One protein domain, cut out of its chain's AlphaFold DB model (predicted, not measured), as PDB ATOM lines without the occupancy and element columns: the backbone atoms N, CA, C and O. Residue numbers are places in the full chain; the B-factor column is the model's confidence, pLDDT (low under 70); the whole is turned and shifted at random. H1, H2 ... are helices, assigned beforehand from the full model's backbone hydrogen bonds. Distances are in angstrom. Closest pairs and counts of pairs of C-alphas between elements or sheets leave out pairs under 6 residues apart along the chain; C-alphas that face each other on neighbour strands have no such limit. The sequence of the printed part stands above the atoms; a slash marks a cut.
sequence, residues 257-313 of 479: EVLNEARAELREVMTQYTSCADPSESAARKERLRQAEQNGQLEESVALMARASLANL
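This is residues 257 to 313 of the 479 residues of the protein "(rape) hypothetical protein" of Brassica napus (UniProt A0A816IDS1). Three helices make a loose, open triangle: H1 is the long side, H2 folds back from its end as a helical hairpin, and H3 crosses the first part of H1. Residues 291 to 296 stick out at the H2 to H3 corner. The printed part has 57 residues with three named helices, all helix in class, loose with a radius of gyration of the C-alphas of 12.8 A, spanning 40 by 22 by 15 A.

Find C-alpha 257 at (-39.804, -39.571, -50.167); from there H1, residues 257 to 274, runs 25.5 A. H2 is residues 279 to 294, 22.5 A. H3, residues 297 to 312, runs 22.3 A to C-alpha 312 at (-53.724, -40.922, -43.093).

H1, with residues 258 to 266 alone, touches H3 at a steep tilt of 57 degrees, opposite ways; their closest C-alphas, Ala 262 and Val 302, are 5.4 A apart. Residues 270 to 274 of H1 alone touch H2, by residues 282 to 289 alone, at a shallow tilt of 30 degrees, opposite ways; the closest C-alphas, Thr 274 and Ser 282, are 5.3 A apart. H2 and H3 are close but not clearly touching, about perpendicular at 80 degrees; their closest C-alphas, Ala 292 and Leu 298, are 6.3 A apart. In H1, H2 and H3 every O i to N i+4 pair is within hydrogen-bond range.

The farthest C-alphas, Ser 280 and Leu 313, are 40.2 A apart. The printed part has no cut, both links are tight, and no printed residue is under 70 in pLDDT.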
ATOM      1  N   GLU A 257     -38.751 -39.646 -49.161       90.62
ATOM      2  CA  GLU A 257     -39.804 -39.571 -50.167       90.62
ATOM      3  C   GLU A 257     -41.043 -38.820 -49.672       90.62
ATOM      4  O   GLU A 257     -41.473 -37.856 -50.296       90.62
ATOM      5  N   VAL A 258     -41.555 -39.167 -48.488       91.38
ATOM      6  CA  VAL A 258     -42.755 -38.533 -47.915       91.38
ATOM      7  C   VAL A 258     -42.481 -37.074 -47.545       91.38
ATOM      8  O   VAL A 258     -43.346 -36.211 -47.679       91.38
ATOM      9  N   LEU A 259     -41.259 -36.769 -47.096       92.81
ATOM     10  CA  LEU A 259     -40.845 -35.386 -46.855       92.81
ATOM     11  C   LEU A 259     -40.748 -34.580 -48.153       92.81
ATOM     12  O   LEU A 259     -41.109 -33.404 -48.164       92.81
ATOM     13  N   ASN A 260     -40.254 -35.180 -49.234       94.12
ATOM     14  CA  ASN A 260     -40.152 -34.519 -50.532       94.12
ATOM     15  C   ASN A 260     -41.530 -34.282 -51.157       94.12
ATOM     16  O   ASN A 260     -41.763 -33.196 -51.684       94.12
ATOM     17  N   GLU A 261     -42.449 -35.238 -51.022       94.62
ATOM     18  CA  GLU A 261     -43.850 -35.088 -51.423       94.62
ATOM     19  C   GLU A 261     -44.526 -33.955 -50.638       94.62
ATOM     20  O   GLU A 261     -45.024 -33.001 -51.234       94.62
ATOM     21  N   ALA A 262     -44.406 -33.952 -49.305       96.25
ATOM     22  CA  ALA A 262     -44.934 -32.872 -48.468       96.25
ATOM     23  C   ALA A 262     -44.312 -31.497 -48.797       96.25
ATOM     24  O   ALA A 262     -44.987 -30.467 -48.746       96.25
ATOM     25  N   ARG A 263     -43.024 -31.448 -49.171       95.44
ATOM     26  CA  ARG A 263     -42.384 -30.217 -49.676       95.44
ATOM     27  C   ARG A 263     -42.994 -29.763 -50.993       95.44
ATOM     28  O   ARG A 263     -43.158 -28.559 -51.181       95.44
ATOM     29  N   ALA A 264     -43.269 -30.686 -51.909       95.88
ATOM     30  CA  ALA A 264     -43.851 -30.369 -53.206       95.88
ATOM     31  C   ALA A 264     -45.270 -29.808 -53.050       95.88
ATOM     32  O   ALA A 264     -45.552 -28.734 -53.582       95.88
ATOM     33  N   GLU A 265     -46.105 -30.457 -52.237       95.75
ATOM     34  CA  GLU A 265     -47.455 -29.976 -51.917       95.75
ATOM     35  C   GLU A 265     -47.416 -28.596 -51.257       95.75
ATOM     36  O   GLU A 265     -48.114 -27.670 -51.679       95.75
ATOM     37  N   LEU A 266     -46.546 -28.409 -50.257       96.88
ATOM     38  CA  LEU A 266     -46.425 -27.112 -49.601       96.88
ATOM     39  C   LEU A 266     -45.969 -26.027 -50.584       96.88
ATOM     40  O   LEU A 266     -46.509 -24.921 -50.549       96.88
ATOM     41  N   ARG A 267     -45.017 -26.322 -51.482       96.25
ATOM     42  CA  ARG A 267     -44.592 -25.376 -52.529       96.25
ATOM     43  C   ARG A 267     -45.755 -24.977 -53.426       96.25
ATOM     44  O   ARG A 267     -45.900 -23.786 -53.680       96.25
ATOM     45  N   GLU A 268     -46.594 -25.919 -53.848       97.00
ATOM     46  CA  GLU A 268     -47.774 -25.616 -54.662       97.00
ATOM     47  C   GLU A 268     -48.742 -24.678 -53.927       97.00
ATOM     48  O   GLU A 268     -49.142 -23.641 -54.469       97.00
ATOM     49  N   VAL A 269     -49.049 -24.974 -52.661       96.81
ATOM     50  CA  VAL A 269     -49.905 -24.110 -51.831       96.81
ATOM     51  C   VAL A 269     -49.278 -22.721 -51.664       96.81
ATOM     52  O   VAL A 269     -49.980 -21.711 -51.746       96.81
ATOM     53  N   MET A 270     -47.959 -22.631 -51.474       96.88
ATOM     54  CA  MET A 270     -47.259 -21.347 -51.350       96.88
ATOM     55  C   MET A 270     -47.232 -20.566 -52.672       96.88
ATOM     56  O   MET A 270     -47.353 -19.336 -52.670       96.88
ATOM     57  N   THR A 271     -47.146 -21.249 -53.814       96.81
ATOM     58  CA  THR A 271     -47.306 -20.626 -55.133       96.81
ATOM     59  C   THR A 271     -48.701 -20.025 -55.276       96.81
ATOM     60  O   THR A 271     -48.809 -18.841 -55.591       96.81
ATOM     61  N   GLN A 272     -49.755 -20.778 -54.951       97.38
ATOM     62  CA  GLN A 272     -51.137 -20.282 -55.000       97.38
ATOM     63  C   GLN A 272     -51.373 -19.123 -54.023       97.38
ATOM     64  O   GLN A 272     -52.039 -18.140 -54.351       97.38
ATOM     65  N   TYR A 273     -50.789 -19.204 -52.824       97.31
ATOM     66  CA  TYR A 273     -50.858 -18.127 -51.847       97.31
ATOM     67  C   TYR A 273     -50.216 -16.848 -52.392       97.31
ATOM     68  O   TYR A 273     -50.809 -15.781 -52.275       97.31
ATOM     69  N   THR A 274     -49.036 -16.928 -53.009       97.81
ATOM     70  CA  THR A 274     -48.318 -15.743 -53.517       97.81
ATOM     71  C   THR A 274     -48.852 -15.213 -54.851       97.81
ATOM     72  O   THR A 274     -48.630 -14.037 -55.165       97.81
ATOM     73  N   SER A 275     -49.572 -16.028 -55.624       96.44
ATOM     74  CA  SER A 275     -50.241 -15.612 -56.857       96.44
ATOM     75  C   SER A 275     -51.564 -14.910 -56.545       96.44
ATOM     76  O   SER A 275     -52.619 -15.530 -56.452       96.44
ATOM     77  N   CYS A 276     -51.509 -13.594 -56.374       96.00
ATOM     78  CA  CYS A 276     -52.688 -12.736 -56.276       96.00
ATOM     79  C   CYS A 276     -52.666 -11.688 -57.387       96.00
ATOM     80  O   CYS A 276     -51.598 -11.328 -57.877       96.00
ATOM     81  N   ALA A 277     -53.851 -11.215 -57.789       97.00
ATOM     82  CA  ALA A 277     -53.995 -10.258 -58.886       97.00
ATOM     83  C   ALA A 277     -53.367  -8.889 -58.567       97.00
ATOM     84  O   ALA A 277     -52.848  -8.228 -59.462       97.00
ATOM     85  N   ASP A 278     -53.380  -8.486 -57.292       97.62
ATOM     86  CA  ASP A 278     -52.853  -7.199 -56.847       97.62
ATOM     87  C   ASP A 278     -51.325  -7.259 -56.635       97.62
ATOM     88  O   ASP A 278     -50.853  -8.002 -55.766       97.62
ATOM     89  N   PRO A 279     -50.522  -6.440 -57.347       96.62
ATOM     90  CA  PRO A 279     -49.060  -6.500 -57.256       96.62
ATOM     91  C   PRO A 279     -48.508  -6.191 -55.857       96.62
ATOM     92  O   PRO A 279     -47.591  -6.866 -55.390       96.62
ATOM     93  N   SER A 280     -49.079  -5.200 -55.161       97.06
ATOM     94  CA  SER A 280     -48.672  -4.859 -53.788       97.06
ATOM     95  C   SER A 280     -49.002  -5.967 -52.790       97.06
ATOM     96  O   SER A 280     -48.265  -6.176 -51.829       97.06
ATOM     97  N   GLU A 281     -50.095  -6.689 -53.015       98.00
ATOM     98  CA  GLU A 281     -50.539  -7.774 -52.147       98.00
ATOM     99  C   GLU A 281     -49.671  -9.021 -52.353       98.00
ATOM    100  O   GLU A 281     -49.135  -9.557 -51.378       98.00
ATOM    101  N   SER A 282     -49.409  -9.386 -53.616       96.69
ATOM    102  CA  SER A 282     -48.477 -10.463 -53.969       96.69
ATOM    103  C   SER A 282     -47.085 -10.207 -53.385       96.69
ATOM    104  O   SER A 282     -46.479 -11.114 -52.812       96.69
ATOM    105  N   ALA A 283     -46.595  -8.961 -53.440       97.50
ATOM    106  CA  ALA A 283     -45.329  -8.575 -52.814       97.50
ATOM    107  C   ALA A 283     -45.355  -8.760 -51.287       97.50
ATOM    108  O   ALA A 283     -44.437  -9.357 -50.724       97.50
ATOM    109  N   ALA A 284     -46.424  -8.322 -50.612       98.06
ATOM    110  CA  ALA A 284     -46.573  -8.507 -49.170       98.06
ATOM    111  C   ALA A 284     -46.640  -9.996 -48.772       98.06
ATOM    112  O   ALA A 284     -46.063 -10.387 -47.757       98.06
ATOM    113  N   ARG A 285     -47.309 -10.844 -49.565       98.12
ATOM    114  CA  ARG A 285     -47.368 -12.298 -49.327       98.12
ATOM    115  C   ARG A 285     -46.028 -12.986 -49.542       98.12
ATOM    116  O   ARG A 285     -45.647 -13.808 -48.712       98.12
ATOM    117  N   LYS A 286     -45.302 -12.628 -50.604       98.00
ATOM    118  CA  LYS A 286     -43.938 -13.123 -50.849       98.00
ATOM    119  C   LYS A 286     -42.994 -12.745 -49.710       98.00
ATOM    120  O   LYS A 286     -42.207 -13.581 -49.290       98.00
ATOM    121  N   GLU A 287     -43.119 -11.539 -49.154       97.75
ATOM    122  CA  GLU A 287     -42.304 -11.135 -48.002       97.75
ATOM    123  C   GLU A 287     -42.646 -11.932 -46.736       97.75
ATOM    124  O   GLU A 287     -41.742 -12.383 -46.036       97.75
ATOM    125  N   ARG A 288     -43.932 -12.185 -46.454       97.56
ATOM    126  CA  ARG A 288     -44.315 -13.076 -45.339       97.56
ATOM    127  C   ARG A 288     -43.763 -14.486 -45.527       97.56
ATOM    128  O   ARG A 288     -43.298 -15.081 -44.561       97.56
ATOM    129  N   LEU A 289     -43.796 -14.999 -46.757       97.69
ATOM    130  CA  LEU A 289     -43.236 -16.307 -47.084       97.69
ATOM    131  C   LEU A 289     -41.720 -16.339 -46.858       97.69
ATOM    132  O   LEU A 289     -41.230 -17.244 -46.192       97.69
ATOM    133  N   ARG A 290     -40.997 -15.310 -47.318       97.12
ATOM    134  CA  ARG A 290     -39.553 -15.145 -47.086       97.12
ATOM    135  C   ARG A 290     -39.217 -15.126 -45.592       97.12
ATOM    136  O   ARG A 290     -38.239 -15.734 -45.171       97.12
ATOM    137  N   GLN A 291     -40.025 -14.446 -44.777       96.88
ATOM    138  CA  GLN A 291     -39.849 -14.424 -43.320       96.88
ATOM    139  C   GLN A 291     -40.128 -15.789 -42.683       96.88
ATOM    140  O   GLN A 291     -39.385 -16.209 -41.801       96.88
ATOM    141  N   ALA A 292     -41.171 -16.492 -43.126       95.88
ATOM    142  CA  ALA A 292     -41.482 -17.836 -42.641       95.88
ATOM    143  C   ALA A 292     -40.356 -18.833 -42.966       95.88
ATOM    144  O   ALA A 292     -39.986 -19.625 -42.102       95.88
ATOM    145  N   GLU A 293     -39.774 -18.740 -44.164       95.00
ATOM    146  CA  GLU A 293     -38.607 -19.526 -44.587       95.00
ATOM    147  C   GLU A 293     -37.373 -19.210 -43.731       95.00
ATOM    148  O   GLU A 293     -36.751 -20.114 -43.184       95.00
ATOM    149  N   GLN A 294     -37.062 -17.926 -43.506       96.19
ATOM    150  CA  GLN A 294     -35.957 -17.532 -42.618       96.19
ATOM    151  C   GLN A 294     -36.134 -18.020 -41.178       96.19
ATOM    152  O   GLN A 294     -35.150 -18.276 -40.485       96.19
ATOM    153  N   ASN A 295     -37.382 -18.149 -40.731       95.62
ATOM    154  CA  ASN A 295     -37.716 -18.647 -39.404       95.62
ATOM    155  C   ASN A 295     -37.796 -20.183 -39.338       95.62
ATOM    156  O   ASN A 295     -38.064 -20.711 -38.260       95.62
ATOM    157  N   GLY A 296     -37.610 -20.900 -40.452       94.31
ATOM    158  CA  GLY A 296     -37.701 -22.362 -40.502       94.31
ATOM    159  C   GLY A 296     -39.128 -22.920 -40.368       94.31
ATOM    160  O   GLY A 296     -39.319 -24.102 -40.077       94.31
ATOM    161  N   GLN A 297     -40.155 -22.075 -40.510       95.19
ATOM    162  CA  GLN A 297     -41.554 -22.469 -40.293       95.19
ATOM    163  C   GLN A 297     -42.089 -23.354 -41.424       95.19
ATOM    164  O   GLN A 297     -42.997 -24.159 -41.211       95.19
ATOM    165  N   LEU A 298     -41.535 -23.213 -42.631       95.12
ATOM    166  CA  LEU A 298     -41.918 -24.047 -43.769       95.12
ATOM    167  C   LEU A 298     -41.467 -25.490 -43.550       95.12
ATOM    168  O   LEU A 298     -42.248 -26.412 -43.772       95.12
ATOM    169  N   GLU A 299     -40.255 -25.696 -43.045       94.12
ATOM    170  CA  GLU A 299     -39.691 -27.006 -42.726       94.12
ATOM    171  C   GLU A 299     -40.497 -27.715 -41.634       94.12
ATOM    172  O   GLU A 299     -40.761 -28.916 -41.739       94.12
ATOM    173  N   GLU A 300     -40.939 -26.974 -40.615       95.00
ATOM    174  CA  GLU A 300     -41.818 -27.509 -39.572       95.00
ATOM    175  C   GLU A 300     -43.182 -27.916 -40.149       95.00
ATOM    176  O   GLU A 300     -43.671 -29.018 -39.878       95.00
ATOM    177  N   SER A 301     -43.768 -27.072 -41.005       95.75
ATOM    178  CA  SER A 301     -45.036 -27.375 -41.677       95.75
ATOM    179  C   SER A 301     -44.928 -28.604 -42.584       95.75
ATOM    180  O   SER A 301     -45.845 -29.425 -42.598       95.75
ATOM    181  N   VAL A 302     -43.814 -28.766 -43.306       96.62
ATOM    182  CA  VAL A 302     -43.517 -29.967 -44.108       96.62
ATOM    183  C   VAL A 302     -43.477 -31.202 -43.221       96.62
ATOM    184  O   VAL A 302     -44.109 -32.205 -43.539       96.62
ATOM    185  N   ALA A 303     -42.742 -31.153 -42.108       93.94
ATOM    186  CA  ALA A 303     -42.619 -32.301 -41.215       93.94
ATOM    187  C   ALA A 303     -43.978 -32.698 -40.624       93.94
ATOM    188  O   ALA A 303     -44.282 -33.887 -40.498       93.94
ATOM    189  N   LEU A 304     -44.812 -31.714 -40.284       94.38
ATOM    190  CA  LEU A 304     -46.167 -31.946 -39.794       94.38
ATOM    191  C   LEU A 304     -47.069 -32.555 -40.875       94.38
ATOM    192  O   LEU A 304     -47.783 -33.517 -40.589       94.38
ATOM    193  N   MET A 305     -46.996 -32.050 -42.108       93.50
ATOM    194  CA  MET A 305     -47.732 -32.583 -43.257       93.50
ATOM    195  C   MET A 305     -47.310 -34.024 -43.568       93.50
ATOM    196  O   MET A 305     -48.164 -34.900 -43.626       93.50
ATOM    197  N   ALA A 306     -46.008 -34.309 -43.624       94.50
ATOM    198  CA  ALA A 306     -45.478 -35.657 -43.834       94.50
ATOM    199  C   ALA A 306     -45.952 -36.650 -42.758       94.50
ATOM    200  O   ALA A 306     -46.379 -37.764 -43.067       94.50
ATOM    201  N   ARG A 307     -45.935 -36.243 -41.481       91.81
ATOM    202  CA  ARG A 307     -46.462 -37.065 -40.374       91.81
ATOM    203  C   ARG A 307     -47.962 -37.318 -40.516       91.81
ATOM    204  O   ARG A 307     -48.411 -38.435 -40.269       91.81
ATOM    205  N   ALA A 308     -48.729 -36.303 -40.908       91.75
ATOM    206  CA  ALA A 308     -50.161 -36.441 -41.137       91.75
ATOM    207  C   ALA A 308     -50.458 -37.372 -42.324       91.75
ATOM    208  O   ALA A 308     -51.343 -38.217 -42.213       91.75
ATOM    209  N   SER A 309     -49.691 -37.290 -43.415       91.38
ATOM    210  CA  SER A 309     -49.816 -38.190 -44.568       91.38
ATOM    211  C   SER A 309     -49.543 -39.645 -44.189       91.38
ATOM    212  O   SER A 309     -50.307 -40.529 -44.573       91.38
ATOM    213  N   LEU A 310     -48.535 -39.903 -43.347       87.56
ATOM    214  CA  LEU A 310     -48.293 -41.245 -42.804       87.56
ATOM    215  C   LEU A 310     -49.424 -41.732 -41.893       87.56
ATOM    216  O   LEU A 310     -49.775 -42.908 -41.932       87.56
ATOM    217  N   ALA A 311     -50.011 -40.847 -41.085       86.12
ATOM    218  CA  ALA A 311     -51.145 -41.193 -40.231       86.12
ATOM    219  C   ALA A 311     -52.436 -41.458 -41.032       86.12
ATOM    220  O   ALA A 311     -53.281 -42.238 -40.593       86.12
ATOM    221  N   ASN A 312     -52.575 -40.812 -42.195       81.00
ATOM    222  CA  ASN A 312     -53.724 -40.922 -43.093       81.00
ATOM    223  C   ASN A 312     -53.571 -42.004 -44.159       81.00
ATOM    224  O   ASN A 312     -54.543 -42.267 -44.873       81.00
ATOM    225  N   LEU A 313     -52.401 -42.648 -44.274       71.56
ATOM    226  CA  LEU A 313     -52.311 -43.904 -45.003       71.56
ATOM    227  C   LEU A 313     -53.390 -44.809 -44.411       71.56
ATOM    228  O   LEU A 313     -53.351 -45.092 -43.208       71.56
TER     229      LEU A 313